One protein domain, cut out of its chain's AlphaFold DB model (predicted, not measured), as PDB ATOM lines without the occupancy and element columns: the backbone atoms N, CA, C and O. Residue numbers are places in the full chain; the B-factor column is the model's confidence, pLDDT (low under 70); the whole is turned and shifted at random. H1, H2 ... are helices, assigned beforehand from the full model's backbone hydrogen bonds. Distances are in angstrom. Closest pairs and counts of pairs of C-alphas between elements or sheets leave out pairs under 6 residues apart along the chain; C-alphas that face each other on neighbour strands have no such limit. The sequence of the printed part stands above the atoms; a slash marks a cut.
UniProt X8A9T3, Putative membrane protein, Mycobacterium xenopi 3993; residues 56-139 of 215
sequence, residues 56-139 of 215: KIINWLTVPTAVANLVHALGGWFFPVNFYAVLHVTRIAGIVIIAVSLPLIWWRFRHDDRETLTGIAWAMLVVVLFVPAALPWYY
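This is residues 56 to 139 of the 215 residues of the protein "Putative membrane protein" of Mycobacterium xenopi 3993 (UniProt X8A9T3). One long helix, H2, runs most of the length of a rod; H1 covers its first part and H3 folds back beside the rest, with the short H4 after it. The printed part has 84 residues, with four named helices in order H1 to H4 and no named strand: all helix. It is loose, radius of gyration of the C-alphas 15.3 A, spanning 51 by 24 by 19 A.

H2, residues 83 to 109, forms a helical hairpin with H3, residues 113 to 130: they touch, closest C-alphas Gly 94 and Phe 130, 4.5 A, opposite ways at a shallow tilt of 6 degrees. H1, residues 63 to 75, forms another hairpin with H2, touching its residues 83 to 94 alone, closest C-alphas Pro 64 and Thr 90, 4.7 A, opposite ways at 38 degrees, only just steep. H1 and H3 only just touch, only at their ends, with 3 pairs of C-alphas within 8 A, the closest Val 63 and Leu 129, 5.7 A. H4, residues 136 to 139, only just touches H3, at residues 125 to 128 alone, with 3 such pairs, the closest Val 128 and Tyr 138, 6.4 A. Every O i to N i+4 pair is within hydrogen-bond range in H1 and H3, 22 of 23 in H2; H4 is too short for one.

H2, 37.3 A long with a kink of 25 degrees near residue 103, begins at C-alpha 83 (34.042, -30.954, -45.909). H3 measures 25.6 A, H1 17.1 A; H4 ends at C-alpha 139 (56.581, -33.764, -34.760).

The C-alphas farthest apart, Pro 80 and Asp 112, are 51.0 A apart. The printed part has no cut, no link is long, and no printed residue is under 70 in pLDDT.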
ATOM      1  N   LYS A  56      47.256 -31.828 -50.301       71.50
ATOM      2  CA  LYS A  56      46.123 -32.760 -50.430       71.50
ATOM      3  C   LYS A  56      46.108 -33.832 -49.341       71.50
ATOM      4  O   LYS A  56      45.093 -34.508 -49.196       71.50
ATOM      5  N   ILE A  57      47.184 -33.972 -48.563       74.56
ATOM      6  CA  ILE A  57      47.215 -34.893 -47.430       74.56
ATOM      7  C   ILE A  57      46.199 -34.407 -46.398       74.56
ATOM      8  O   ILE A  57      46.289 -33.302 -45.862       74.56
ATOM      9  N   ILE A  58      45.218 -35.259 -46.141       77.31
ATOM     10  CA  ILE A  58      44.238 -35.106 -45.077       77.31
ATOM     11  C   ILE A  58      44.604 -36.171 -44.051       77.31
ATOM     12  O   ILE A  58      44.732 -37.343 -44.395       77.31
ATOM     13  N   ASN A  59      44.841 -35.762 -42.812       78.75
ATOM     14  CA  ASN A  59      45.007 -36.641 -41.663       78.75
ATOM     15  C   ASN A  59      44.588 -35.883 -40.402       78.75
ATOM     16  O   ASN A  59      44.400 -34.672 -40.431       78.75
ATOM     17  N   TRP A  60      44.433 -36.578 -39.283       79.62
ATOM     18  CA  TRP A  60      43.985 -35.964 -38.032       79.62
ATOM     19  C   TRP A  60      45.135 -35.451 -37.148       79.62
ATOM     20  O   TRP A  60      44.914 -35.179 -35.973       79.62
ATOM     21  N   LEU A  61      46.353 -35.297 -37.689       85.44
ATOM     22  CA  LEU A  61      47.482 -34.774 -36.912       85.44
ATOM     23  C   LEU A  61      47.460 -33.260 -36.777       85.44
ATOM     24  O   LEU A  61      47.948 -32.756 -35.778       85.44
ATOM     25  N   THR A  62      46.969 -32.524 -37.774       90.38
ATOM     26  CA  THR A  62      46.933 -31.058 -37.691       90.38
ATOM     27  C   THR A  62      45.598 -30.591 -37.146       90.38
ATOM     28  O   THR A  62      44.545 -31.134 -37.494       90.38
ATOM     29  N   VAL A  63      45.625 -29.545 -36.321       92.19
ATOM     30  CA  VAL A  63      44.426 -28.939 -35.733       92.19
ATOM     31  C   VAL A  63      43.427 -28.518 -36.818       92.19
ATOM     32  O   VAL A  63      42.264 -28.900 -36.703       92.19
ATOM     33  N   PRO A  64      43.825 -27.842 -37.921       92.31
ATOM     34  CA  PRO A  64      42.901 -27.507 -39.004       92.31
ATOM     35  C   PRO A  64      42.132 -28.702 -39.573       92.31
ATOM     36  O   PRO A  64      40.924 -28.619 -39.816       92.31
ATOM     37  N   THR A  65      42.824 -29.821 -39.780       90.12
ATOM     38  CA  THR A  65      42.233 -31.006 -40.404       90.12
ATOM     39  C   THR A  65      41.422 -31.818 -39.397       90.12
ATOM     40  O   THR A  65      40.355 -32.326 -39.739       90.12
ATOM     41  N   ALA A  66      41.869 -31.902 -38.142       89.56
ATOM     42  CA  ALA A  66      41.108 -32.515 -37.056       89.56
ATOM     43  C   ALA A  66      39.783 -31.774 -36.814       89.56
ATOM     44  O   ALA A  66      38.731 -32.409 -36.743       89.56
ATOM     45  N   VAL A  67      39.810 -30.437 -36.787       91.94
ATOM     46  CA  VAL A  67      38.605 -29.602 -36.668       91.94
ATOM     47  C   VAL A  67      37.673 -29.817 -37.859       91.94
ATOM     48  O   VAL A  67      36.478 -30.004 -37.655       91.94
ATOM     49  N   ALA A  68      38.190 -29.862 -39.091       91.19
ATOM     50  CA  ALA A  68      37.358 -30.123 -40.268       91.19
ATOM     51  C   ALA A  68      36.679 -31.505 -40.218       91.19
ATOM     52  O   ALA A  68      35.490 -31.615 -40.517       91.19
ATOM     53  N   ASN A  69      37.402 -32.543 -39.782       90.31
ATOM     54  CA  ASN A  69      36.833 -33.877 -39.568       90.31
ATOM     55  C   ASN A  69      35.753 -33.867 -38.482       90.31
ATOM     56  O   ASN A  69      34.692 -34.452 -38.677       90.31
ATOM     57  N   LEU A  70      35.992 -33.177 -37.364       90.62
ATOM     58  CA  LEU A  70      35.033 -33.082 -36.263       90.62
ATOM     59  C   LEU A  70      33.756 -32.340 -36.682       90.62
ATOM     60  O   LEU A  70      32.654 -32.815 -36.421       90.62
ATOM     61  N   VAL A  71      33.898 -31.205 -37.372       90.38
ATOM     62  CA  VAL A  71      32.765 -30.428 -37.897       90.38
ATOM     63  C   VAL A  71      31.969 -31.246 -38.907       90.38
ATOM     64  O   VAL A  71      30.744 -31.194 -38.894       90.38
ATOM     65  N   HIS A  72      32.627 -32.028 -39.761       88.69
ATOM     66  CA  HIS A  72      31.924 -32.898 -40.697       88.69
ATOM     67  C   HIS A  72      31.211 -34.059 -39.992       88.69
ATOM     68  O   HIS A  72      30.049 -34.319 -40.287       88.69
ATOM     69  N   ALA A  73      31.865 -34.707 -39.024       87.69
ATOM     70  CA  ALA A  73      31.291 -35.823 -38.277       87.69
ATOM     71  C   ALA A  73      30.083 -35.408 -37.421       87.69
ATOM     72  O   ALA A  73      29.084 -36.119 -37.396       87.69
ATOM     73  N   LEU A  74      30.165 -34.259 -36.741       90.19
ATOM     74  CA  LEU A  74      29.100 -33.761 -35.863       90.19
ATOM     75  C   LEU A  74      28.066 -32.929 -36.623       90.19
ATOM     76  O   LEU A  74      26.867 -33.125 -36.468       90.19
ATOM     77  N   GLY A  75      28.520 -31.994 -37.457       84.94
ATOM     78  CA  GLY A  75      27.651 -31.106 -38.227       84.94
ATOM     79  C   GLY A  75      26.898 -31.836 -39.334       84.94
ATOM     80  O   GLY A  75      25.759 -31.474 -39.620       84.94
ATOM     81  N   GLY A  76      27.483 -32.901 -39.893       84.69
ATOM     82  CA  GLY A  76      26.845 -33.760 -40.892       84.69
ATOM     83  C   GLY A  76      25.585 -34.471 -40.393       84.69
ATOM     84  O   GLY A  76      24.760 -34.876 -41.207       84.69
ATOM     85  N   TRP A  77      25.398 -34.594 -39.074       83.88
ATOM     86  CA  TRP A  77      24.158 -35.124 -38.496       83.88
ATOM     87  C   TRP A  77      22.995 -34.129 -38.554       83.88
ATOM     88  O   TRP A  77      21.842 -34.545 -38.505       83.88
ATOM     89  N   PHE A  78      23.287 -32.831 -38.667       88.81
ATOM     90  CA  PHE A  78      22.280 -31.768 -38.626       88.81
ATOM     91  C   PHE A  78      22.099 -31.069 -39.980       88.81
ATOM     92  O   PHE A  78      20.983 -30.683 -40.321       88.81
ATOM     93  N   PHE A  79      23.174 -30.905 -40.760       89.19
ATOM     94  CA  PHE A  79      23.176 -30.150 -42.016       89.19
ATOM     95  C   PHE A  79      24.100 -30.784 -43.069       89.19
ATOM     96  O   PHE A  79      25.086 -31.436 -42.718       89.19
ATOM     97  N   PRO A  80      23.862 -30.549 -44.374       85.06
ATOM     98  CA  PRO A  80      24.806 -30.933 -45.420       85.06
ATOM     99  C   PRO A  80      26.082 -30.077 -45.331       85.06
ATOM    100  O   PRO A  80      26.139 -28.951 -45.824       85.06
ATOM    101  N   VAL A  81      27.123 -30.611 -44.689       87.12
ATOM    102  CA  VAL A  81      28.421 -29.938 -44.523       87.12
ATOM    103  C   VAL A  81      29.356 -30.275 -45.683       87.12
ATOM    104  O   VAL A  81      29.766 -31.426 -45.852       87.12
ATOM    105  N   ASN A  82      29.785 -29.259 -46.436       91.00
ATOM    106  CA  ASN A  82      30.860 -29.413 -47.415       91.00
ATOM    107  C   ASN A  82      32.223 -29.484 -46.704       91.00
ATOM    108  O   ASN A  82      32.788 -28.463 -46.308       91.00
ATOM    109  N   PHE A  83      32.763 -30.697 -46.574       88.56
ATOM    110  CA  PHE A  83      34.042 -30.954 -45.909       88.56
ATOM    111  C   PHE A  83      35.202 -30.129 -46.485       88.56
ATOM    112  O   PHE A  83      35.980 -29.555 -45.727       88.56
ATOM    113  N   TYR A  84      35.314 -30.027 -47.812       89.25
ATOM    114  CA  TYR A  84      36.423 -29.315 -48.453       89.25
ATOM    115  C   TYR A  84      36.366 -27.807 -48.210       89.25
ATOM    116  O   TYR A  84      37.413 -27.185 -48.024       89.25
ATOM    117  N   ALA A  85      35.164 -27.230 -48.156       91.25
ATOM    118  CA  ALA A  85      34.989 -25.824 -47.803       91.25
ATOM    119  C   ALA A  85      35.426 -25.562 -46.354       91.25
ATOM    120  O   ALA A  85      36.219 -24.654 -46.104       91.25
ATOM    121  N   VAL A  86      34.984 -26.403 -45.411       92.06
ATOM    122  CA  VAL A  86      35.390 -26.300 -43.999       92.06
ATOM    123  C   VAL A  86      36.902 -26.470 -43.859       92.06
ATOM    124  O   VAL A  86      37.549 -25.646 -43.218       92.06
ATOM    125  N   LEU A  87      37.479 -27.485 -44.505       92.38
ATOM    126  CA  LEU A  87      38.919 -27.739 -44.492       92.38
ATOM    127  C   LEU A  87      39.720 -26.551 -45.041       92.38
ATOM    128  O   LEU A  87      40.782 -26.224 -44.515       92.38
ATOM    129  N   HIS A  88      39.236 -25.900 -46.099       92.31
ATOM    130  CA  HIS A  88      39.904 -24.727 -46.655       92.31
ATOM    131  C   HIS A  88      39.935 -23.571 -45.647       92.31
ATOM    132  O   HIS A  88      40.997 -22.998 -45.396       92.31
ATOM    133  N   VAL A  89      38.798 -23.292 -45.003       94.00
ATOM    134  CA  VAL A  89      38.681 -22.238 -43.985       94.00
ATOM    135  C   VAL A  89      39.548 -22.542 -42.762       94.00
ATOM    136  O   VAL A  89      40.297 -21.671 -42.316       94.00
ATOM    137  N   THR A  90      39.516 -23.770 -42.235       94.12
ATOM    138  CA  THR A  90      40.316 -24.128 -41.052       94.12
ATOM    139  C   THR A  90      41.815 -24.060 -41.334       94.12
ATOM    140  O   THR A  90      42.584 -23.668 -40.457       94.12
ATOM    141  N   ARG A  91      42.255 -24.393 -42.554       93.50
ATOM    142  CA  ARG A  91      43.664 -24.276 -42.964       93.50
ATOM    143  C   ARG A  91      44.122 -22.829 -43.070       93.50
ATOM    144  O   ARG A  91      45.214 -22.521 -42.599       93.50
ATOM    145  N   ILE A  92      43.296 -21.944 -43.631       94.81
ATOM    146  CA  ILE A  92      43.581 -20.499 -43.642       94.81
ATOM    147  C   ILE A  92      43.684 -19.981 -42.206       94.81
ATOM    148  O   ILE A  92      44.649 -19.295 -41.875       94.81
ATOM    149  N   ALA A  93      42.750 -20.369 -41.332       95.88
ATOM    150  CA  ALA A  93      42.805 -20.006 -39.921       95.88
ATOM    151  C   ALA A  93      44.099 -20.502 -39.249       95.88
ATOM    152  O   ALA A  93      44.734 -19.742 -38.527       95.88
ATOM    153  N   GLY A  94      44.542 -21.730 -39.539       95.19
ATOM    154  CA  GLY A  94      45.826 -22.255 -39.063       95.19
ATOM    155  C   GLY A  94      47.026 -21.410 -39.502       95.19
ATOM    156  O   GLY A  94      47.870 -21.067 -38.676       95.19
ATOM    157  N   ILE A  95      47.070 -20.991 -40.771       95.38
ATOM    158  CA  ILE A  95      48.127 -20.104 -41.286       95.38
ATOM    159  C   ILE A  95      48.113 -18.755 -40.558       95.38
ATOM    160  O   ILE A  95      49.168 -18.264 -40.161       95.38
ATOM    161  N   VAL A  96      46.931 -18.171 -40.339       97.38
ATOM    162  CA  VAL A  96      46.788 -16.916 -39.585       97.38
ATOM    163  C   VAL A  96      47.269 -17.090 -38.142       97.38
ATOM    164  O   VAL A  96      48.015 -16.249 -37.643       97.38
ATOM    165  N   ILE A  97      46.917 -18.201 -37.487       97.19
ATOM    166  CA  ILE A  97      47.382 -18.520 -36.131       97.19
ATOM    167  C   ILE A  97      48.909 -18.597 -36.093       97.19
ATOM    168  O   ILE A  97      49.506 -18.020 -35.188       97.19
ATOM    169  N   ILE A  98      49.554 -19.242 -37.069       96.44
ATOM    170  CA  ILE A  98      51.022 -19.280 -37.163       96.44
ATOM    171  C   ILE A  98      51.582 -17.863 -37.329       96.44
ATOM    172  O   ILE A  98      52.463 -17.462 -36.567       96.44
ATOM    173  N   ALA A  99      51.055 -17.098 -38.287       96.62
ATOM    174  CA  ALA A  99      51.532 -15.754 -38.604       96.62
ATOM    175  C   ALA A  99      51.457 -14.797 -37.405       96.62
ATOM    176  O   ALA A  99      52.328 -13.946 -37.251       96.62
ATOM    177  N   VAL A 100      50.451 -14.958 -36.541       97.56
ATOM    178  CA  VAL A 100      50.294 -14.171 -35.309       97.56
ATOM    179  C   VAL A 100      51.128 -14.743 -34.159       97.56
ATOM    180  O   VAL A 100      51.772 -13.994 -33.430       97.56
ATOM    181  N   SER A 101      51.156 -16.066 -33.992       96.56
ATOM    182  CA  SER A 101      51.829 -16.710 -32.857       96.56
ATOM    183  C   SER A 101      53.345 -16.579 -32.925       96.56
ATOM    184  O   SER A 101      53.973 -16.395 -31.888       96.56
ATOM    185  N   LEU A 102      53.950 -16.654 -34.115       95.94
ATOM    186  CA  LEU A 102      55.409 -16.590 -34.251       95.94
ATOM    187  C   LEU A 102      55.994 -15.253 -33.747       95.94
ATOM    188  O   LEU A 102      56.887 -15.304 -32.898       95.94
ATOM    189  N   PRO A 103      55.484 -14.072 -34.157       95.12
ATOM    190  CA  PRO A 103      55.902 -12.799 -33.572       95.12
ATOM    191  C   PRO A 103      55.653 -12.706 -32.065       95.12
ATOM    192  O   PRO A 103      56.505 -12.192 -31.346       95.12
ATOM    193  N   LEU A 104      54.518 -13.218 -31.571       95.94
ATOM    194  CA  LEU A 104      54.186 -13.180 -30.141       95.94
ATOM    195  C   LEU A 104      55.145 -14.036 -29.303       95.94
ATOM    196  O   LEU A 104      55.622 -13.589 -28.260       95.94
ATOM    197  N   ILE A 105      55.457 -15.246 -29.772       95.81
ATOM    198  CA  ILE A 105      56.432 -16.143 -29.145       95.81
ATOM    199  C   ILE A 105      57.808 -15.483 -29.162       95.81
ATOM    200  O   ILE A 105      58.460 -15.404 -28.124       95.81
ATOM    201  N   TRP A 106      58.234 -14.950 -30.308       93.44
ATOM    202  CA  TRP A 106      59.513 -14.255 -30.405       93.44
ATOM    203  C   TRP A 106      59.595 -13.080 -29.424       93.44
ATOM    204  O   TRP A 106      60.546 -12.988 -28.653       93.44
ATOM    205  N   TRP A 107      58.565 -12.233 -29.374       93.69
ATOM    206  CA  TRP A 107      58.522 -11.098 -28.455       93.69
ATOM    207  C   TRP A 107      58.607 -11.532 -26.987       93.69
ATOM    208  O   TRP A 107      59.283 -10.889 -26.184       93.69
ATOM    209  N   ARG A 108      57.948 -12.641 -26.634       93.25
ATOM    210  CA  ARG A 108      57.915 -13.157 -25.263       93.25
ATOM    211  C   ARG A 108      59.223 -13.819 -24.830       93.25
ATOM    212  O   ARG A 108      59.574 -13.693 -23.658       93.25
ATOM    213  N   PHE A 109      59.905 -14.531 -25.724       91.19
ATOM    214  CA  PHE A 109      61.001 -15.448 -25.379       91.19
ATOM    215  C   PHE A 109      62.401 -14.966 -25.807       91.19
ATOM    216  O   PHE A 109      63.357 -15.723 -25.699       91.19
ATOM    217  N   ARG A 110      62.550 -13.718 -26.276       88.00
ATOM    218  CA  ARG A 110      63.829 -13.161 -26.770       88.00
ATOM    219  C   ARG A 110      64.843 -12.714 -25.702       88.00
ATOM    220  O   ARG A 110      65.835 -12.095 -26.075       88.00
ATOM    221  N   HIS A 111      64.569 -12.901 -24.410       88.12
ATOM    222  CA  HIS A 111      65.350 -12.261 -23.339       88.12
ATOM    223  C   HIS A 111      66.546 -13.103 -22.878       88.12
ATOM    224  O   HIS A 111      67.647 -12.571 -22.798       88.12
ATOM    225  N   ASP A 112      66.341 -14.406 -22.650       90.38
ATOM    226  CA  ASP A 112      67.373 -15.335 -22.166       90.38
ATOM    227  C   ASP A 112      67.574 -16.518 -23.124       90.38
ATOM    228  O   ASP A 112      66.654 -16.908 -23.845       90.38
ATOM    229  N   ASP A 113      68.733 -17.180 -23.073       88.38
ATOM    230  CA  ASP A 113      69.029 -18.363 -23.904       88.38
ATOM    231  C   ASP A 113      68.048 -19.519 -23.651       88.38
ATOM    232  O   ASP A 113      67.539 -20.156 -24.578       88.38
ATOM    233  N   ARG A 114      67.728 -19.781 -22.375       87.94
ATOM    234  CA  ARG A 114      66.767 -20.828 -21.992       87.94
ATOM    235  C   ARG A 114      65.345 -20.478 -22.430       87.94
ATOM    236  O   ARG A 114      64.603 -21.362 -22.866       87.94
ATOM    237  N   GLU A 115      64.966 -19.205 -22.314       90.62
ATOM    238  CA  GLU A 115      63.690 -18.720 -22.838       90.62
ATOM    239  C   GLU A 115      63.655 -18.857 -24.361       90.62
ATOM    240  O   GLU A 115      62.682 -19.387 -24.886       90.62
ATOM    241  N   THR A 116      64.742 -18.514 -25.052       91.44
ATOM    242  CA  THR A 116      64.863 -18.602 -26.510       91.44
ATOM    243  C   THR A 116      64.680 -20.038 -26.993       91.44
ATOM    244  O   THR A 116      63.852 -20.283 -27.869       91.44
ATOM    245  N   LEU A 117      65.362 -21.013 -26.381       91.75
ATOM    246  CA  LEU A 117      65.166 -22.436 -26.698       91.75
ATOM    247  C   LEU A 117      63.720 -22.890 -26.461       91.75
ATOM    248  O   LEU A 117      63.152 -23.623 -27.274       91.75
ATOM    249  N   THR A 118      63.100 -22.424 -25.374       92.19
ATOM    250  CA  THR A 118      61.688 -22.710 -25.074       92.19
ATOM    251  C   THR A 118      60.769 -22.097 -26.134       92.19
ATOM    252  O   THR A 118      59.836 -22.751 -26.601       92.19
ATOM    253  N   GLY A 119      61.063 -20.872 -26.570       93.50
ATOM    254  CA  GLY A 119      60.371 -20.187 -27.655       93.50
ATOM    255  C   GLY A 119      60.494 -20.927 -28.986       93.50
ATOM    256  O   GLY A 119      59.489 -21.093 -29.672       93.50
ATOM    257  N   ILE A 120      61.679 -21.450 -29.329       94.12
ATOM    258  CA  ILE A 120      61.884 -22.261 -30.543       94.12
ATOM    259  C   ILE A 120      61.044 -23.543 -30.478       94.12
ATOM    260  O   ILE A 120      60.366 -23.871 -31.453       94.12
ATOM    261  N   ALA A 121      61.025 -24.240 -29.335       93.94
ATOM    262  CA  ALA A 121      60.203 -25.438 -29.160       93.94
ATOM    263  C   ALA A 121      58.704 -25.140 -29.358       93.94
ATOM    264  O   ALA A 121      58.020 -25.862 -30.088       93.94
ATOM    265  N   TRP A 122      58.202 -24.044 -28.776       95.69
ATOM    266  CA  TRP A 122      56.817 -23.597 -28.968       95.69
ATOM    267  C   TRP A 122      56.522 -23.176 -30.406       95.69
ATOM    268  O   TRP A 122      55.482 -23.553 -30.944       95.69
ATOM    269  N   ALA A 123      57.429 -22.438 -31.044       95.88
ATOM    270  CA  ALA A 123      57.284 -22.018 -32.432       95.88
ATOM    271  C   ALA A 123      57.172 -23.231 -33.363       95.88
ATOM    272  O   ALA A 123      56.246 -23.306 -34.170       95.88
ATOM    273  N   MET A 124      58.059 -24.218 -33.203       95.75
ATOM    274  CA  MET A 124      58.002 -25.469 -33.962       95.75
ATOM    275  C   MET A 124      56.703 -26.231 -33.707       95.75
ATOM    276  O   MET A 124      56.079 -26.704 -34.655       95.75
ATOM    277  N   LEU A 125      56.267 -26.326 -32.449       94.75
ATOM    278  CA  LEU A 125      55.033 -27.021 -32.098       94.75
ATOM    279  C   LEU A 125      53.810 -26.357 -32.742       94.75
ATOM    280  O   LEU A 125      52.999 -27.044 -33.358       94.75
ATOM    281  N   VAL A 126      53.699 -25.029 -32.655       95.94
ATOM    282  CA  VAL A 126      52.613 -24.266 -33.288       95.94
ATOM    283  C   VAL A 126      52.631 -24.458 -34.802       95.94
ATOM    284  O   VAL A 126      51.596 -24.763 -35.391       95.94
ATOM    285  N   VAL A 127      53.795 -24.348 -35.444       95.31
ATOM    286  CA  VAL A 127      53.908 -24.554 -36.895       95.31
ATOM    287  C   VAL A 127      53.428 -25.951 -37.285       95.31
ATOM    288  O   VAL A 127      52.584 -26.077 -38.169       95.31
ATOM    289  N   VAL A 128      53.896 -26.999 -36.607       94.00
ATOM    290  CA  VAL A 128      53.518 -28.385 -36.925       94.00
ATOM    291  C   VAL A 128      52.031 -28.657 -36.654       94.00
ATOM    292  O   VAL A 128      51.394 -29.369 -37.429       94.00
ATOM    293  N   LEU A 129      51.451 -28.066 -35.606       94.00
ATOM    294  CA  LEU A 129      50.032 -28.237 -35.274       94.00
ATOM    295  C   LEU A 129      49.093 -27.540 -36.264       94.00
ATOM    296  O   LEU A 129      48.003 -28.050 -36.531       94.00
ATOM    297  N   PHE A 130      49.487 -26.379 -36.791       94.69
ATOM    298  CA  PHE A 130      48.601 -25.505 -37.566       94.69
ATOM    299  C   PHE A 130      48.914 -25.438 -39.065       94.69
ATOM    300  O   PHE A 130      48.150 -24.827 -39.819       94.69
ATOM    301  N   VAL A 131      49.989 -26.081 -39.528       92.19
ATOM    302  CA  VAL A 131      50.290 -26.203 -40.961       92.19
ATOM    303  C   VAL A 131      49.147 -26.936 -41.691       92.19
ATOM    304  O   VAL A 131      48.510 -27.828 -41.116       92.19
ATOM    305  N   PRO A 132      48.860 -26.613 -42.969       87.69
ATOM    306  CA  PRO A 132      47.748 -27.224 -43.698       87.69
ATOM    307  C   PRO A 132      47.775 -28.756 -43.768       87.69
ATOM    308  O   PRO A 132      46.719 -29.392 -43.788       87.69
ATOM    309  N   ALA A 133      48.971 -29.341 -43.798       84.50
ATOM    310  CA  ALA A 133      49.195 -30.777 -43.763       84.50
ATOM    311  C   ALA A 133      50.522 -31.071 -43.053       84.50
ATOM    312  O   ALA A 133      51.544 -30.479 -43.396       84.50
ATOM    313  N   ALA A 134      50.504 -31.988 -42.086       85.88
ATOM    314  CA  ALA A 134      51.699 -32.468 -41.401       85.88
ATOM    315  C   ALA A 134      51.773 -33.986 -41.504       85.88
ATOM    316  O   ALA A 134      50.768 -34.679 -41.354       85.88
ATOM    317  N   LEU A 135      52.970 -34.506 -41.736       84.81
ATOM    318  CA  LEU A 135      53.246 -35.932 -41.623       84.81
ATOM    319  C   LEU A 135      53.660 -36.251 -40.178       84.81
ATOM    320  O   LEU A 135      54.213 -35.373 -39.514       84.81
ATOM    321  N   PRO A 136      53.461 -37.490 -39.686       83.50
ATOM    322  CA  PRO A 136      53.827 -37.850 -38.314       83.50
ATOM    323  C   PRO A 136      55.257 -37.449 -37.927       83.50
ATOM    324  O   PRO A 136      55.483 -36.962 -36.825       83.50
ATOM    325  N   TRP A 137      56.220 -37.561 -38.847       86.00
ATOM    326  CA  TRP A 137      57.623 -37.245 -38.573       86.00
ATOM    327  C   TRP A 137      57.900 -35.754 -38.342       86.00
ATOM    328  O   TRP A 137      58.915 -35.429 -37.729       86.00
ATOM    329  N   TYR A 138      57.008 -34.842 -38.750       89.12
ATOM    330  CA  TYR A 138      57.183 -33.393 -38.540       89.12
ATOM    331  C   TYR A 138      57.233 -33.064 -37.040       89.12
ATOM    332  O   TYR A 138      57.920 -32.140 -36.615       89.12
ATOM    333  N   TYR A 139      56.572 -33.881 -36.215       89.81
ATOM    334  CA  TYR A 139      56.581 -33.764 -34.760       89.81
ATOM    335  C   TYR A 139      57.935 -34.082 -34.115       89.81
ATOM    336  O   TYR A 139      58.151 -33.720 -32.961       89.81
TER     337      TYR A 139